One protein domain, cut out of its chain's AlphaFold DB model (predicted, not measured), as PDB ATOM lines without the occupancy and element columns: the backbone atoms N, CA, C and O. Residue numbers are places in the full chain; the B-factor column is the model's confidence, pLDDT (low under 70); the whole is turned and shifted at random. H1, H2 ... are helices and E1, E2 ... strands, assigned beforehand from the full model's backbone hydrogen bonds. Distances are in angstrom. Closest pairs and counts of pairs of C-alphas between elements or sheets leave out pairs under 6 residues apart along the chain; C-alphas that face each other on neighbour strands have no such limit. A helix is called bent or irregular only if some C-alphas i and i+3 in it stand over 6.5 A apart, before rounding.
ATOM      1  N   ASN A 385     -48.805  24.766  23.794       54.50
ATOM      2  CA  ASN A 385     -47.441  25.076  23.448       54.50
ATOM      3  C   ASN A 385     -46.646  23.923  24.040       54.50
ATOM      4  O   ASN A 385     -46.497  23.835  25.259       54.50
ATOM      5  N   SER A 386     -46.255  22.976  23.192       76.88
ATOM      6  CA  SER A 386     -45.509  21.827  23.659       76.88
ATOM      7  C   SER A 386     -44.180  22.396  24.093       76.88
ATOM      8  O   SER A 386     -43.456  23.001  23.307       76.88
ATOM      9  N   THR A 387     -43.912  22.342  25.387       90.50
ATOM     10  CA  THR A 387     -42.686  22.918  25.911       90.50
ATOM     11  C   THR A 387     -41.595  21.868  25.893       90.50
ATOM     12  O   THR A 387     -41.797  20.763  26.393       90.50
ATOM     13  N   TYR A 388     -40.418  22.225  25.396       92.12
ATOM     14  CA  TYR A 388     -39.248  21.365  25.434       92.12
ATOM     15  C   TYR A 388     -38.223  21.888  26.430       92.12
ATOM     16  O   TYR A 388     -37.767  23.029  26.340       92.12
ATOM     17  N   LYS A 389     -37.828  21.037  27.378       94.62
ATOM     18  CA  LYS A 389     -36.743  21.346  28.307       94.62
ATOM     19  C   LYS A 389     -35.406  20.984  27.664       94.62
ATOM     20  O   LYS A 389     -35.083  19.807  27.543       94.62
ATOM     21  N   VAL A 390     -34.627  22.002  27.308       94.12
ATOM     22  CA  VAL A 390     -33.308  21.892  26.670       94.12
ATOM     23  C   VAL A 390     -32.401  20.955  27.464       94.12
ATOM     24  O   VAL A 390     -32.229  21.119  28.675       94.12
ATOM     25  N   LEU A 391     -31.794  19.988  26.785       91.56
ATOM     26  CA  LEU A 391     -30.828  19.056  27.353       91.56
ATOM     27  C   LEU A 391     -29.387  19.518  27.070       91.56
ATOM     28  O   LEU A 391     -29.146  20.328  26.171       91.56
ATOM     29  N   PRO A 392     -28.392  19.031  27.834       92.25
ATOM     30  CA  PRO A 392     -26.990  19.306  27.534       92.25
ATOM     31  C   PRO A 392     -26.622  18.883  26.103       92.25
ATOM     32  O   PRO A 392     -26.818  17.730  25.731       92.25
ATOM     33  N   GLY A 393     -26.061  19.813  25.323       87.12
ATOM     34  CA  GLY A 393     -25.646  19.575  23.933       87.12
ATOM     35  C   GLY A 393     -26.711  19.873  22.875       87.12
ATOM     36  O   GLY A 393     -26.403  19.806  21.686       87.12
ATOM     37  N   ASP A 394     -27.931  20.242  23.274       92.81
ATOM     38  CA  ASP A 394     -28.972  20.619  22.323       92.81
ATOM     39  C   ASP A 394     -28.660  21.925  21.588       92.81
ATOM     40  O   ASP A 394     -28.149  22.902  22.142       92.81
ATOM     41  N   THR A 395     -29.068  21.957  20.325       93.38
ATOM     42  CA  THR A 395     -29.131  23.153  19.487       93.38
ATOM     43  C   THR A 395     -30.562  23.319  18.979       93.38
ATOM     44  O   THR A 395     -31.310  22.344  18.898       93.38
ATOM     45  N   LEU A 396     -30.954  24.525  18.554       93.81
ATOM     46  CA  LEU A 396     -32.260  24.711  17.900       93.81
ATOM     47  C   LEU A 396     -32.424  23.798  16.678       93.81
ATOM     48  O   LEU A 396     -33.523  23.333  16.402       93.81
ATOM     49  N   ALA A 397     -31.327  23.510  15.974       90.31
ATOM     50  CA  ALA A 397     -31.305  22.602  14.839       90.31
ATOM     51  C   ALA A 397     -31.608  21.151  15.260       90.31
ATOM     52  O   ALA A 397     -32.469  20.515  14.658       90.31
ATOM     53  N   THR A 398     -30.960  20.627  16.304       90.62
ATOM     54  CA  THR A 398     -31.198  19.245  16.764       90.62
ATOM     55  C   THR A 398     -32.568  19.077  17.414       90.62
ATOM     56  O   THR A 398     -33.180  18.021  17.267       90.62
ATOM     57  N   ILE A 399     -33.083  20.115  18.078       93.12
ATOM     58  CA  ILE A 399     -34.459  20.139  18.590       93.12
ATOM     59  C   ILE A 399     -35.445  20.145  17.412       93.12
ATOM     60  O   ILE A 399     -36.342  19.310  17.365       93.12
ATOM     61  N   ALA A 400     -35.237  21.009  16.413       92.81
ATOM     62  CA  ALA A 400     -36.069  21.056  15.210       92.81
ATOM     63  C   ALA A 400     -36.090  19.715  14.465       92.81
ATOM     64  O   ALA A 400     -37.150  19.213  14.109       92.81
ATOM     65  N   LEU A 401     -34.928  19.092  14.281       89.94
ATOM     66  CA  LEU A 401     -34.825  17.784  13.645       89.94
ATOM     67  C   LEU A 401     -35.637  16.713  14.383       89.94
ATOM     68  O   LEU A 401     -36.358  15.954  13.749       89.94
ATOM     69  N   ASN A 402     -35.520  16.646  15.709       89.56
ATOM     70  CA  ASN A 402     -36.137  15.579  16.497       89.56
ATOM     71  C   ASN A 402     -37.635  15.782  16.748       89.56
ATOM     72  O   ASN A 402     -38.337  14.800  16.957       89.56
ATOM     73  N   HIS A 403     -38.118  17.025  16.709       89.69
ATOM     74  CA  HIS A 403     -39.525  17.348  16.957       89.69
ATOM     75  C   HIS A 403     -40.311  17.712  15.691       89.69
ATOM     76  O   HIS A 403     -41.530  17.717  15.734       89.69
ATOM     77  N   TYR A 404     -39.650  17.991  14.563       87.94
ATOM     78  CA  TYR A 404     -40.297  18.375  13.295       87.94
ATOM     79  C   TYR A 404     -39.761  17.599  12.082       87.94
ATOM     80  O   TYR A 404     -40.141  17.865  10.942       87.94
ATOM     81  N   GLY A 405     -38.809  16.681  12.289       84.56
ATOM     82  CA  GLY A 405     -38.207  15.871  11.226       84.56
ATOM     83  C   GLY A 405     -37.277  16.651  10.293       84.56
ATOM     84  O   GLY A 405     -36.761  16.093   9.327       84.56
ATOM     85  N   SER A 406     -37.054  17.949  10.539       84.94
ATOM     86  CA  SER A 406     -36.248  18.797   9.663       84.94
ATOM     87  C   SER A 406     -35.634  19.993  10.388       84.94
ATOM     88  O   SER A 406     -36.302  20.716  11.126       84.94
ATOM     89  N   TYR A 407     -34.369  20.280  10.075       86.38
ATOM     90  CA  TYR A 407     -33.650  21.457  10.569       86.38
ATOM     91  C   TYR A 407     -34.303  22.798  10.190       86.38
ATOM     92  O   TYR A 407     -34.062  23.800  10.869       86.38
ATOM     93  N   LYS A 408     -35.147  22.833   9.142       87.00
ATOM     94  CA  LYS A 408     -35.813  24.059   8.656       87.00
ATOM     95  C   LYS A 408     -36.696  24.735   9.710       87.00
ATOM     96  O   LYS A 408     -36.901  25.943   9.658       87.00
ATOM     97  N   TYR A 409     -37.182  23.975  10.691       90.44
ATOM     98  CA  TYR A 409     -38.033  24.494  11.761       90.44
ATOM     99  C   TYR A 409     -37.255  25.234  12.859       90.44
ATOM    100  O   TYR A 409     -37.870  25.904  13.684       90.44
ATOM    101  N   SER A 410     -35.915  25.197  12.853       92.50
ATOM    102  CA  SER A 410     -35.091  25.921  13.836       92.50
ATOM    103  C   SER A 410     -35.400  27.421  13.888       92.50
ATOM    104  O   SER A 410     -35.465  27.984  14.980       92.50
ATOM    105  N   GLY A 411     -35.667  28.048  12.735       91.88
ATOM    106  CA  GLY A 411     -36.080  29.452  12.656       91.88
ATOM    107  C   GLY A 411     -37.420  29.705  13.346       91.88
ATOM    108  O   GLY A 411     -37.529  30.626  14.144       91.88
ATOM    109  N   LYS A 412     -38.413  28.831  13.138       91.56
ATOM    110  CA  LYS A 412     -39.719  28.940  13.811       91.56
ATOM    111  C   LYS A 412     -39.594  28.786  15.332       91.56
ATOM    112  O   LYS A 412     -40.228  29.535  16.071       91.56
ATOM    113  N   ILE A 413     -38.744  27.869  15.806       93.69
ATOM    114  CA  ILE A 413     -38.468  27.714  17.246       93.69
ATOM    115  C   ILE A 413     -37.760  28.960  17.796       93.69
ATOM    116  O   ILE A 413     -38.113  29.419  18.881       93.69
ATOM    117  N   TYR A 414     -36.787  29.529  17.071       93.75
ATOM    118  CA  TYR A 414     -36.135  30.778  17.478       93.75
ATOM    119  C   TYR A 414     -37.158  31.904  17.636       93.75
ATOM    120  O   TYR A 414     -37.213  32.517  18.695       93.75
ATOM    121  N   GLU A 415     -38.002  32.128  16.626       91.06
ATOM    122  CA  GLU A 415     -39.012  33.192  16.645       91.06
ATOM    123  C   GLU A 415     -39.986  33.054  17.816       91.06
ATOM    124  O   GLU A 415     -40.228  34.018  18.540       91.06
ATOM    125  N   ALA A 416     -40.467  31.837  18.082       91.38
ATOM    126  CA  ALA A 416     -41.368  31.568  19.203       91.38
ATOM    127  C   ALA A 416     -40.734  31.807  20.587       91.38
ATOM    128  O   ALA A 416     -41.447  31.909  21.584       91.38
ATOM    129  N   ASN A 417     -39.401  31.884  20.667       94.62
ATOM    130  CA  ASN A 417     -38.641  32.038  21.907       94.62
ATOM    131  C   ASN A 417     -37.700  33.255  21.885       94.62
ATOM    132  O   ASN A 417     -36.813  33.354  22.743       94.62
ATOM    133  N   ARG A 418     -37.876  34.166  20.919       92.56
ATOM    134  CA  ARG A 418     -36.909  35.215  20.565       92.56
ATOM    135  C   ARG A 418     -36.500  36.045  21.778       92.56
ATOM    136  O   ARG A 418     -35.321  36.093  22.113       92.56
ATOM    137  N   ASP A 419     -37.474  36.590  22.506       90.31
ATOM    138  CA  ASP A 419     -37.237  37.451  23.671       90.31
ATOM    139  C   ASP A 419     -36.360  36.792  24.747       90.31
ATOM    140  O   ASP A 419     -35.549  37.452  25.398       90.31
ATOM    141  N   MET A 420     -36.536  35.488  24.973       93.00
ATOM    142  CA  MET A 420     -35.766  34.737  25.965       93.00
ATOM    143  C   MET A 420     -34.362  34.413  25.450       93.00
ATOM    144  O   MET A 420     -33.391  34.512  26.202       93.00
ATOM    145  N   ILE A 421     -34.250  34.006  24.187       93.25
ATOM    146  CA  ILE A 421     -32.978  33.619  23.572       93.25
ATOM    147  C   ILE A 421     -32.069  34.848  23.406       93.25
ATOM    148  O   ILE A 421     -30.885  34.776  23.745       93.25
ATOM    149  N   GLU A 422     -32.621  35.993  23.000       91.25
ATOM    150  CA  GLU A 422     -31.884  37.254  22.864       91.25
ATOM    151  C   GLU A 422     -31.362  37.758  24.216       91.25
ATOM    152  O   GLU A 422     -30.184  38.108  24.330       91.25
ATOM    153  N   LYS A 423     -32.171  37.684  25.287       92.00
ATOM    154  CA  LYS A 423     -31.729  37.999  26.665       92.00
ATOM    155  C   LYS A 423     -30.576  37.116  27.146       92.00
ATOM    156  O   LYS A 423     -29.809  37.523  28.016       92.00
ATOM    157  N   ASN A 424     -30.438  35.928  26.567       89.00
ATOM    158  CA  ASN A 424     -29.381  34.968  26.862       89.00
ATOM    159  C   ASN A 424     -28.197  35.052  25.884       89.00
ATOM    160  O   ASN A 424     -27.412  34.105  25.792       89.00
ATOM    161  N   ASN A 425     -28.032  36.178  25.176       90.50
ATOM    162  CA  ASN A 425     -26.988  36.390  24.168       90.50
ATOM    163  C   ASN A 425     -27.006  35.313  23.067       90.50
ATOM    164  O   ASN A 425     -25.952  34.823  22.656       90.50
ATOM    165  N   ASN A 426     -28.199  34.910  22.626       88.88
ATOM    166  CA  ASN A 426     -28.424  33.873  21.614       88.88
ATOM    167  C   ASN A 426     -27.846  32.495  21.973       88.88
ATOM    168  O   ASN A 426     -27.456  31.724  21.095       88.88
ATOM    169  N   ARG A 427     -27.790  32.168  23.271       88.56
ATOM    170  CA  ARG A 427     -27.335  30.863  23.771       88.56
ATOM    171  C   ARG A 427     -28.484  30.055  24.363       88.56
ATOM    172  O   ARG A 427     -29.350  30.595  25.047       88.56
ATOM    173  N   LEU A 428     -28.430  28.743  24.138       92.94
ATOM    174  CA  LEU A 428     -29.264  27.762  24.827       92.94
ATOM    175  C   LEU A 428     -28.502  27.173  26.019       92.94
ATOM    176  O   LEU A 428     -27.332  26.814  25.901       92.94
ATOM    177  N   TYR A 429     -29.186  27.039  27.153       91.38
ATOM    178  CA  TYR A 429     -28.671  26.403  28.362       91.38
ATOM    179  C   TYR A 429     -29.538  25.202  28.725       91.38
ATOM    180  O   TYR A 429     -30.764  25.255  28.618       91.38
ATOM    181  N   ALA A 430     -28.904  24.132  29.202       92.94
ATOM    182  CA  ALA A 430     -29.627  22.974  29.707       92.94
ATOM    183  C   ALA A 430     -30.600  23.398  30.821       92.94
ATOM    184  O   ALA A 430     -30.242  24.138  31.736       92.94
ATOM    185  N   GLY A 431     -31.840  22.927  30.733       90.50
ATOM    186  CA  GLY A 431     -32.927  23.281  31.634       90.50
ATOM    187  C   GLY A 431     -33.783  24.464  31.185       90.50
ATOM    188  O   GLY A 431     -34.849  24.645  31.769       90.50
ATOM    189  N   MET A 432     -33.378  25.220  30.155       94.62
ATOM    190  CA  MET A 432     -34.266  26.198  29.516       94.62
ATOM    191  C   MET A 432     -35.510  25.504  28.972       94.62
ATOM    192  O   MET A 432     -35.422  24.394  28.457       94.62
ATOM    193  N   VAL A 433     -36.659  26.159  29.075       94.44
ATOM    194  CA  VAL A 433     -37.932  25.636  28.578       94.44
ATOM    195  C   VAL A 433     -38.305  26.432  27.335       94.44
ATOM    196  O   VAL A 433     -38.614  27.615  27.444       94.44
ATOM    197  N   LEU A 434     -38.211  25.804  26.166       94.69
ATOM    198  CA  LEU A 434     -38.588  26.397  24.887       94.69
ATOM    199  C   LEU A 434     -40.044  26.081  24.573       94.69
ATOM    200  O   LEU A 434     -40.478  24.946  24.742       94.69
ATOM    201  N   THR A 435     -40.767  27.051  24.038       93.38
ATOM    202  CA  THR A 435     -42.038  26.830  23.352       93.38
ATOM    203  C   THR A 435     -41.773  26.217  21.979       93.38
ATOM    204  O   THR A 435     -41.040  26.802  21.179       93.38
ATOM    205  N   LEU A 436     -42.366  25.061  21.688       93.12
ATOM    206  CA  LEU A 436     -42.366  24.466  20.356       93.12
ATOM    207  C   LEU A 436     -43.668  24.845  19.623       93.12
ATOM    208  O   LEU A 436     -44.750  24.505  20.111       93.12
ATOM    209  N   PRO A 437     -43.597  25.548  18.475       89.00
ATOM    210  CA  PRO A 437     -44.768  25.838  17.648       89.00
ATOM    211  C   PRO A 437     -45.532  24.567  17.237       89.00
ATOM    212  O   PRO A 437     -44.894  23.602  16.822       89.00
ATOM    213  N   PRO A 438     -46.874  24.551  17.280       83.31
ATOM    214  CA  PRO A 438     -47.653  23.357  16.942       83.31
ATOM    215  C   PRO A 438     -47.573  22.981  15.452       83.31
ATOM    216  O   PRO A 438     -47.718  21.817  15.090       83.31
ATOM    217  N   GLU A 439     -47.319  23.951  14.571       79.50
ATOM    218  CA  GLU A 439     -47.281  23.737  13.125       79.50
ATOM    219  C   GLU A 439     -46.108  22.826  12.709       79.50
ATOM    220  O   GLU A 439     -44.939  23.212  12.778       79.50
ATOM    221  N   GLY A 440     -46.428  21.617  12.242       79.12
ATOM    222  CA  GLY A 440     -45.446  20.610  11.826       79.12
ATOM    223  C   GLY A 440     -44.801  19.831  12.976       79.12
ATOM    224  O   GLY A 440     -43.856  19.084  12.721       79.12
ATOM    225  N   LEU A 441     -45.275  20.008  14.215       85.75
ATOM    226  CA  LEU A 441     -44.786  19.262  15.371       85.75
ATOM    227  C   LEU A 441     -45.153  17.777  15.225       85.75
ATOM    228  O   LEU A 441     -46.314  17.419  15.031       85.75
ATOM    229  N   LEU A 442     -44.148  16.915  15.309       83.69
ATOM    230  CA  LEU A 442     -44.295  15.469  15.255       83.69
ATOM    231  C   LEU A 442     -44.706  14.920  16.627       83.69
ATOM    232  O   LEU A 442     -44.341  15.497  17.654       83.69
ATOM    233  N   PRO A 443     -45.430  13.789  16.669       79.50
ATOM    234  CA  PRO A 443     -45.703  13.107  17.926       79.50
ATOM    235  C   PRO A 443     -44.393  12.696  18.607       79.50
ATOM    236  O   PRO A 443     -43.449  12.261  17.941       79.50
ATOM    237  N   ASP A 444     -44.357  12.796  19.936       78.38
ATOM    238  CA  ASP A 444     -43.197  12.368  20.712       78.38
ATOM    239  C   ASP A 444     -42.872  10.898  20.443       78.38
ATOM    240  O   ASP A 444     -43.741  10.020  20.399       78.38
ATOM    241  N   ILE A 445     -41.580  10.617  20.298       75.62
ATOM    242  CA  ILE A 445     -41.096   9.253  20.148       75.62
ATOM    243  C   ILE A 445     -41.158   8.571  21.515       75.62
ATOM    244  O   ILE A 445     -40.279   8.756  22.358       75.62
ATOM    245  N   VAL A 446     -42.189   7.756  21.721       77.12
ATOM    246  CA  VAL A 446     -42.349   6.924  22.917       77.12
ATOM    247  C   VAL A 446     -42.047   5.476  22.549       77.12
ATOM    248  O   VAL A 446     -42.724   4.883  21.715       77.12
ATOM    249  N   ALA A 447     -41.017   4.894  23.165       79.50
ATOM    250  CA  ALA A 447     -40.716   3.479  22.984       79.50
ATOM    251  C   ALA A 447     -41.728   2.608  23.746       79.50
ATOM    252  O   ALA A 447     -41.878   2.751  24.959       79.50
ATOM    253  N   GLY A 448     -42.395   1.687  23.043       78.50
ATOM    254  CA  GLY A 448     -43.172   0.617  23.675       78.50
ATOM    255  C   GLY A 448     -42.284  -0.435  24.358       78.50
ATOM    256  O   GLY A 448     -41.068  -0.433  24.192       78.50
ATOM    257  N   GLU A 449     -42.888  -1.392  25.076       76.19
ATOM    258  CA  GLU A 449     -42.168  -2.399  25.890       76.19
ATOM    259  C   GLU A 449     -41.106  -3.224  25.135       76.19
ATOM    260  O   GLU A 449     -40.210  -3.793  25.756       76.19
ATOM    261  N   LYS A 450     -41.191  -3.305  23.800       83.94
ATOM    262  CA  LYS A 450     -40.245  -4.040  22.941       83.94
ATOM    263  C   LYS A 450     -39.498  -3.159  21.942       83.94
ATOM    264  O   LYS A 450     -38.906  -3.678  21.007       83.94
ATOM    265  N   GLN A 451     -39.538  -1.845  22.115       89.06
ATOM    266  CA  GLN A 451     -38.866  -0.901  21.230       89.06
ATOM    267  C   GLN A 451     -37.771  -0.168  21.995       89.06
ATOM    268  O   GLN A 451     -37.833  -0.010  23.214       89.06
ATOM    269  N   ARG A 452     -36.770   0.330  21.272       90.56
ATOM    270  CA  ARG A 452     -35.784   1.255  21.838       90.56
ATOM    271  C   ARG A 452     -35.587   2.460  20.939       90.56
ATOM    272  O   ARG A 452     -35.680   2.351  19.719       90.56
ATOM    273  N   ILE A 453     -35.281   3.599  21.549       91.75
ATOM    274  CA  ILE A 453     -34.902   4.808  20.819       91.75
ATOM    275  C   ILE A 453     -33.409   4.728  20.515       91.75
ATOM    276  O   ILE A 453     -32.587   4.581  21.420       91.75
ATOM    277  N   TYR A 454     -33.065   4.833  19.238       93.19
ATOM    278  CA  TYR A 454     -31.699   4.938  18.757       93.19
ATOM    279  C   TYR A 454     -31.430   6.362  18.277       93.19
ATOM    280  O   TYR A 454     -32.209   6.915  17.502       93.19
ATOM    281  N   THR A 455     -30.322   6.945  18.730       92.19
ATOM    282  CA  THR A 455     -29.819   8.218  18.204       92.19
ATOM    283  C   THR A 455     -28.832   7.922  17.085       92.19
ATOM    284  O   THR A 455     -27.778   7.332  17.330       92.19
ATOM    285  N   VAL A 456     -29.179   8.347  15.875       92.81
ATOM    286  CA  VAL A 456     -28.381   8.184  14.658       92.81
ATOM    287  C   VAL A 456     -27.015   8.847  14.826       92.81
ATOM    288  O   VAL A 456     -26.913   9.983  15.295       92.81
ATOM    289  N   LYS A 457     -25.954   8.134  14.449       93.00
ATOM    290  CA  LYS A 457     -24.562   8.594  14.523       93.00
ATOM    291  C   LYS A 457     -24.045   8.988  13.141       93.00
ATOM    292  O   LYS A 457     -24.593   8.578  12.119       93.00
ATOM    293  N   ALA A 458     -22.958   9.757  13.105       91.56
ATOM    294  CA  ALA A 458     -22.283  10.106  11.858       91.56
ATOM    295  C   ALA A 458     -21.983   8.859  11.001       91.56
ATOM    296  O   ALA A 458     -21.311   7.927  11.445       91.56
ATOM    297  N   GLY A 459     -22.462   8.860   9.754       91.12
ATOM    298  CA  GLY A 459     -22.228   7.783   8.785       91.12
ATOM    299  C   GLY A 459     -23.145   6.560   8.912       91.12
ATOM    300  O   GLY A 459     -22.941   5.584   8.172       91.12
ATOM    301  N   ASP A 460     -24.135   6.596   9.805       96.19
ATOM    302  CA  ASP A 460     -25.184   5.581   9.883       96.19
ATOM    303  C   ASP A 460     -26.079   5.596   8.633       96.19
ATOM    304  O   ASP A 460     -26.330   6.627   8.013       96.19
ATOM    305  N   THR A 461     -26.588   4.417   8.283       95.94
ATOM    306  CA  THR A 461     -27.715   4.224   7.361       95.94
ATOM    307  C   THR A 461     -28.703   3.276   8.030       95.94
ATOM    308  O   THR A 461     -28.298   2.493   8.894       95.94
ATOM    309  N   LEU A 462     -29.980   3.272   7.625       95.62
ATOM    310  CA  LEU A 462     -30.944   2.322   8.197       95.62
ATOM    311  C   LEU A 462     -30.483   0.863   8.031       95.62
ATOM    312  O   LEU A 462     -30.680   0.060   8.937       95.62
ATOM    313  N   ALA A 463     -29.804   0.535   6.928       94.75
ATOM    314  CA  ALA A 463     -29.218  -0.786   6.695       94.75
ATOM    315  C   ALA A 463     -28.079  -1.121   7.672       94.75
ATOM    316  O   ALA A 463     -28.038  -2.224   8.213       94.75
ATOM    317  N   LYS A 464     -27.173  -0.173   7.958       96.56
ATOM    318  CA  LYS A 464     -26.117  -0.376   8.967       96.56
ATOM    319  C   LYS A 464     -26.703  -0.552  10.364       96.56
ATOM    320  O   LYS A 464     -26.244  -1.412  11.107       96.56
ATOM    321  N   ILE A 465     -27.730   0.228  10.697       96.31
ATOM    322  CA  ILE A 465     -28.428   0.110  11.978       96.31
ATOM    323  C   ILE A 465     -29.129  -1.254  12.053       96.31
ATOM    324  O   ILE A 465     -28.926  -1.980  13.014       96.31
ATOM    325  N   ALA A 466     -29.858  -1.677  11.020       96.19
ATOM    326  CA  ALA A 466     -30.491  -2.998  10.981       96.19
ATOM    327  C   ALA A 466     -29.480  -4.151  11.116       96.19
ATOM    328  O   ALA A 466     -29.726  -5.103  11.855       96.19
ATOM    329  N   GLN A 467     -28.308  -4.041  10.484       95.94
ATOM    330  CA  GLN A 467     -27.231  -5.019  10.631       95.94
ATOM    331  C   GLN A 467     -26.697  -5.098  12.068       95.94
ATOM    332  O   GLN A 467     -26.383  -6.188  12.540       95.94
ATOM    333  N   LEU A 468     -26.579  -3.960  12.756       94.38
ATOM    334  CA  LEU A 468     -26.125  -3.894  14.147       94.38
ATOM    335  C   LEU A 468     -27.181  -4.423  15.125       94.38
ATOM    336  O   LEU A 468     -26.835  -5.086  16.097       94.38
ATOM    337  N   GLU A 469     -28.455  -4.137  14.860       94.12
ATOM    338  CA  GLU A 469     -29.562  -4.406  15.783       94.12
ATOM    339  C   GLU A 469     -30.184  -5.789  15.602       94.12
ATOM    340  O   GLU A 469     -30.559  -6.436  16.577       94.12
ATOM    341  N   TYR A 470     -30.280  -6.258  14.361       92.88
ATOM    342  CA  TYR A 470     -30.932  -7.521  14.015       92.88
ATOM    343  C   TYR A 470     -29.974  -8.557  13.432       92.88
ATOM    344  O   TYR A 470     -30.378  -9.694  13.205       92.88
ATOM    345  N   GLY A 471     -28.723  -8.181  13.154       95.06
ATOM    346  CA  GLY A 471     -27.785  -9.045  12.438       95.06
ATOM    347  C   GLY A 471     -28.062  -9.155  10.935       95.06
ATOM    348  O   GLY A 471     -27.376  -9.928  10.267       95.06
ATOM    349  N   ASP A 472     -29.015  -8.385  10.398       95.00
ATOM    350  CA  ASP A 472     -29.427  -8.435   8.993       95.00
ATOM    351  C   ASP A 472     -29.759  -7.032   8.456       95.00
ATOM    352  O   ASP A 472     -30.751  -6.405   8.837       95.00
ATOM    353  N   ALA A 473     -28.918  -6.540   7.543       93.88
ATOM    354  CA  ALA A 473     -29.081  -5.246   6.885       93.88
ATOM    355  C   ALA A 473     -30.377  -5.121   6.061       93.88
ATOM    356  O   ALA A 473     -30.876  -4.008   5.881       93.88
ATOM    357  N   SER A 474     -30.938  -6.232   5.565       92.19
ATOM    358  CA  SER A 474     -32.163  -6.228   4.750       92.19
ATOM    359  C   SER A 474     -33.409  -5.829   5.552       92.19
ATOM    360  O   SER A 474     -34.397  -5.364   4.984       92.19
ATOM    361  N   LEU A 475     -33.337  -5.889   6.887       94.62
ATOM    362  CA  LEU A 475     -34.420  -5.504   7.794       94.62
ATOM    363  C   LEU A 475     -34.548  -3.984   8.008       94.62
ATOM    364  O   LEU A 475     -35.337  -3.540   8.842       94.62
ATOM    365  N   TYR A 476     -33.831  -3.158   7.245       94.62
ATOM    366  CA  TYR A 476     -33.924  -1.696   7.335       94.62
ATOM    367  C   TYR A 476     -35.348  -1.161   7.105       94.62
ATOM    368  O   TYR A 476     -35.758  -0.199   7.757       94.62
ATOM    369  N   MET A 477     -36.145  -1.822   6.256       94.00
ATOM    370  CA  MET A 477     -37.546  -1.448   6.025       94.00
ATOM    371  C   MET A 477     -38.432  -1.666   7.254       94.00
ATOM    372  O   MET A 477     -39.423  -0.957   7.410       94.00
ATOM    373  N   LYS A 478     -38.063  -2.574   8.171       93.44
ATOM    374  CA  LYS A 478     -38.745  -2.729   9.466       93.44
ATOM    375  C   LYS A 478     -38.548  -1.483  10.334       93.44
ATOM    376  O   LYS A 478     -39.499  -1.012  10.954       93.44
ATOM    377  N   ILE A 479     -37.334  -0.926  10.335       93.75
ATOM    378  CA  ILE A 479     -37.025   0.333  11.026       93.75
ATOM    379  C   ILE A 479     -37.789   1.476  10.363       93.75
ATOM    380  O   ILE A 479     -38.482   2.219  11.049       93.75
ATOM    381  N   TYR A 480     -37.737   1.594   9.033       92.12
ATOM    382  CA  TYR A 480     -38.467   2.651   8.329       92.12
ATOM    383  C   TYR A 480     -39.977   2.584   8.591       92.12
ATOM    384  O   TYR A 480     -40.581   3.596   8.934       92.12
ATOM    385  N   ALA A 481     -40.583   1.392   8.523       90.00
ATOM    386  CA  ALA A 481     -42.008   1.189   8.775       90.00
ATOM    387  C   ALA A 481     -42.448   1.692  10.159       90.00
ATOM    388  O   ALA A 481     -43.500   2.318  10.267       90.00
ATOM    389  N   ALA A 482     -41.628   1.476  11.190       88.81
ATOM    390  CA  ALA A 482     -41.903   1.942  12.547       88.81
ATOM    391  C   ALA A 482     -41.700   3.451  12.756       88.81
ATOM    392  O   ALA A 482     -42.111   3.975  13.786       88.81
ATOM    393  N   ASN A 483     -41.081   4.141  11.795       90.31
ATOM    394  CA  ASN A 483     -40.752   5.564  11.869       90.31
ATOM    395  C   ASN A 483     -41.348   6.375  10.710       90.31
ATOM    396  O   ASN A 483     -40.917   7.500  10.467       90.31
ATOM    397  N   LYS A 484     -42.331   5.839   9.973       86.88
ATOM    398  CA  LYS A 484     -42.959   6.527   8.824       86.88
ATOM    399  C   LYS A 484     -43.572   7.881   9.180       86.88
ATOM    400  O   LYS A 484     -43.695   8.744   8.324       86.88
ATOM    401  N   ASN A 485     -43.966   8.057  10.436       78.56
ATOM    402  CA  ASN A 485     -44.492   9.308  10.965       78.56
ATOM    403  C   ASN A 485     -43.418  10.392  11.158       78.56
ATOM    404  O   ASN A 485     -43.781  11.557  11.261       78.56
ATOM    405  N   ILE A 486     -42.129  10.034  11.219       81.88
ATOM    406  CA  ILE A 486     -41.021  10.973  11.476       81.88
ATOM    407  C   ILE A 486     -39.935  10.973  10.385       81.88
ATOM    408  O   ILE A 486     -39.110  11.884  10.343       81.88
ATOM    409  N   LEU A 487     -39.916   9.967   9.502       83.12
ATOM    410  CA  LEU A 487     -38.981   9.841   8.382       83.12
ATOM    411  C   LEU A 487     -39.700  10.043   7.049       83.12
ATOM    412  O   LEU A 487     -40.610   9.295   6.696       83.12
ATOM    413  N   SER A 488     -39.220  11.000   6.259       76.88
ATOM    414  CA  SER A 488     -39.733  11.267   4.911       76.88
ATOM    415  C   SER A 488     -39.307  10.216   3.882       76.88
ATOM    416  O   SER A 488     -40.018   9.986   2.907       76.88
ATOM    417  N   SER A 489     -38.163   9.560   4.090       81.88
ATOM    418  CA  SER A 489     -37.605   8.543   3.194       81.88
ATOM    419  C   SER A 489     -36.740   7.548   3.980       81.88
ATOM    420  O   SER A 489     -36.108   7.954   4.959       81.88
ATOM    421  N   PRO A 490     -36.666   6.266   3.573       85.94
ATOM    422  CA  PRO A 490     -35.762   5.289   4.188       85.94
ATOM    423  C   PRO A 490     -34.274   5.613   3.976       85.94
ATOM    424  O   PRO A 490     -33.433   5.163   4.753       85.94
ATOM    425  N   ASP A 491     -33.947   6.406   2.953       87.06
ATOM    426  CA  ASP A 491     -32.561   6.740   2.600       87.06
ATOM    427  C   ASP A 491     -32.060   8.022   3.280       87.06
ATOM    428  O   ASP A 491     -30.902   8.405   3.114       87.06
ATOM    429  N   LEU A 492     -32.924   8.699   4.042       84.94
ATOM    430  CA  LEU A 492     -32.646  10.017   4.594       84.94
ATOM    431  C   LEU A 492     -32.796  10.021   6.116       84.94
ATOM    432  O   LEU A 492     -33.878  10.245   6.656       84.94
ATOM    433  N   ILE A 493     -31.672   9.800   6.794       90.62
ATOM    434  CA  ILE A 493     -31.524   9.976   8.240       90.62
ATOM    435  C   ILE A 493     -30.350  10.906   8.527       90.62
ATOM    436  O   ILE A 493     -29.381  10.952   7.768       90.62
ATOM    437  N   TYR A 494     -30.429  11.635   9.633       88.56
ATOM    438  CA  TYR A 494     -29.432  12.636  10.000       88.56
ATOM    439  C   TYR A 494     -28.771  12.310  11.335       88.56
ATOM    440  O   TYR A 494     -29.395  11.750  12.233       88.56
ATOM    441  N   GLU A 495     -27.508  12.699  11.497       88.81
ATOM    442  CA  GLU A 495     -26.817  12.578  12.779       88.81
ATOM    443  C   GLU A 495     -27.575  13.326  13.891       88.81
ATOM    444  O   GLU A 495     -28.030  14.459  13.719       88.81
ATOM    445  N   GLY A 496     -27.725  12.671  15.043       84.81
ATOM    446  CA  GLY A 496     -28.479  13.183  16.185       84.81
ATOM    447  C   GLY A 496     -29.996  12.987  16.087       84.81
ATOM    448  O   GLY A 496     -30.697  13.311  17.050       84.81
ATOM    449  N   GLN A 497     -30.508  12.449  14.974       90.06
ATOM    450  CA  GLN A 497     -31.919  12.102  14.828       90.06
ATOM    451  C   GLN A 497     -32.262  10.888  15.692       90.06
ATOM    452  O   GLN A 497     -31.546   9.886  15.692       90.06
ATOM    453  N   LYS A 498     -33.363  10.962  16.431       91.00
ATOM    454  CA  LYS A 498     -33.896   9.857  17.227       91.00
ATOM    455  C   LYS A 498     -34.894   9.061  16.391       91.00
ATOM    456  O   LYS A 498     -35.768   9.647  15.763       91.00
ATOM    457  N   ILE A 499     -34.769   7.736  16.397       92.62
ATOM    458  CA  ILE A 499     -35.667   6.802  15.701       92.62
ATOM    459  C   ILE A 499     -35.983   5.593  16.587       92.62
ATOM    460  O   ILE A 499     -35.196   5.232  17.460       92.62
ATOM    461  N   LEU A 500     -37.121   4.944  16.361       92.62
ATOM    462  CA  LEU A 500     -37.513   3.690  17.001       92.62
ATOM    463  C   LEU A 500     -36.899   2.488  16.292       92.62
ATOM    464  O   LEU A 500     -36.977   2.354  15.074       92.62
TER     465      LEU A 500
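AT A GLANCE: This is residues 385 to 500 of the 502 residues of an uncharacterized protein of Dehalobacter sp. UNSWDHB (UniProt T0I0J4). Two small lobes stand end to end, each a short antiparallel pair of strands with helices beside it, and the longest axis of the domain runs through both. The first lobe has the pair E1 and E2, with H2 packed beside E2, H1 on the side toward the second lobe and H3 at the far end; the second has the pair E3 and E4, with H5 packed at E4 and H4 crossing H5 at the opposite far end. The long link of residues 437 to 451 joins the lobes, and H1 also comes near E4 between them. The printed part has 116 residues with five named helices and four named strands, in the order E1, H1, H2, H3, E2, E3, H4, H5, E4, in two two-stranded antiparallel sheets; the class is mixed, helices and strands. The whole is compact, with a radius of gyration of the C-alphas of 15.5 A, yet elongated, with spans of 50 by 26 by 24 A.

HOW THE PARTS SIT: E1, residues 386 to 389, and E2, residues 433 to 436, are antiparallel neighbours at 146 degrees between their directions; N 388 and O 434 are 2.8 A apart, and N 436 and O 386 are 2.8 A apart, both within hydrogen-bond range. H2, residues 407 to 416, comes closest to E2 at the C-alphas of Ile 413 and Leu 436, 6.0 A apart. H1, residues 396 to 404, is near E2, with 6 pairs of C-alphas within 10 A. H1 and H2 touch, with the C-alphas of Leu 401 and Tyr 407 closest at 4.9 A, and are about perpendicular at 75 degrees. H3, residues 418 to 423, and H2 are close but not clearly touching; their closest C-alphas, of Ile 421 and Tyr 414, are 7.4 A apart. E4, residues 498 to 500, comes closest to H1 at the C-alphas of Lys 498 and Asn 402, 6.2 A apart. E4 is the antiparallel neighbour of E3, residues 452 to 455, at 151 degrees; N 454 and O 499 are 2.8 A apart, within hydrogen-bond range. H5, residues 473 to 482, comes closest to E4 at the C-alphas of Ala 482 and Leu 500, 6.5 A apart. H4, residues 462 to 470, touches H5, closest at the C-alphas of Gln 467 and Ala 473, 4.2 A, and the two are about perpendicular at 81 degrees. Among the pairs that are apart are H2 and H5, and E2 and E4. Every O i to N i+4 pair is within hydrogen-bond range in H1, H3 and H4, against 4 of 6 in H2 and 3 of 6 in H5.

IN THESE COORDINATES: E1 begins at C-alpha 386, (-45.509, 21.827, 23.659), and spans 9.9 A; E2 spans 9.4 A. H1 measures 11.2 A, H2 15.4 A and H3 8.5 A. H2 is irregular, but only just: C-alphas 408 and 411 are 6.7 A apart. E3 spans 9.9 A, H4 11.4 A, and H5 15.8 A from C-alpha 473 at (-29.081, -5.246, 6.885). H5 is irregular, with C-alphas 474 and 477 at 7.3 A. E4 spans 7.2 A and ends at C-alpha 500, (-37.513, 3.690, 17.001).

THE WHOLE: The two C-alphas farthest apart are those of Lys 423 and Asp 472, at 49.7 A. The printed part has no cut. The links E2 to E3 and H5 to E4 are long, with 15 residues each. The mean pLDDT of the printed part is 89.4, and one residue, Asn 385, is under 70.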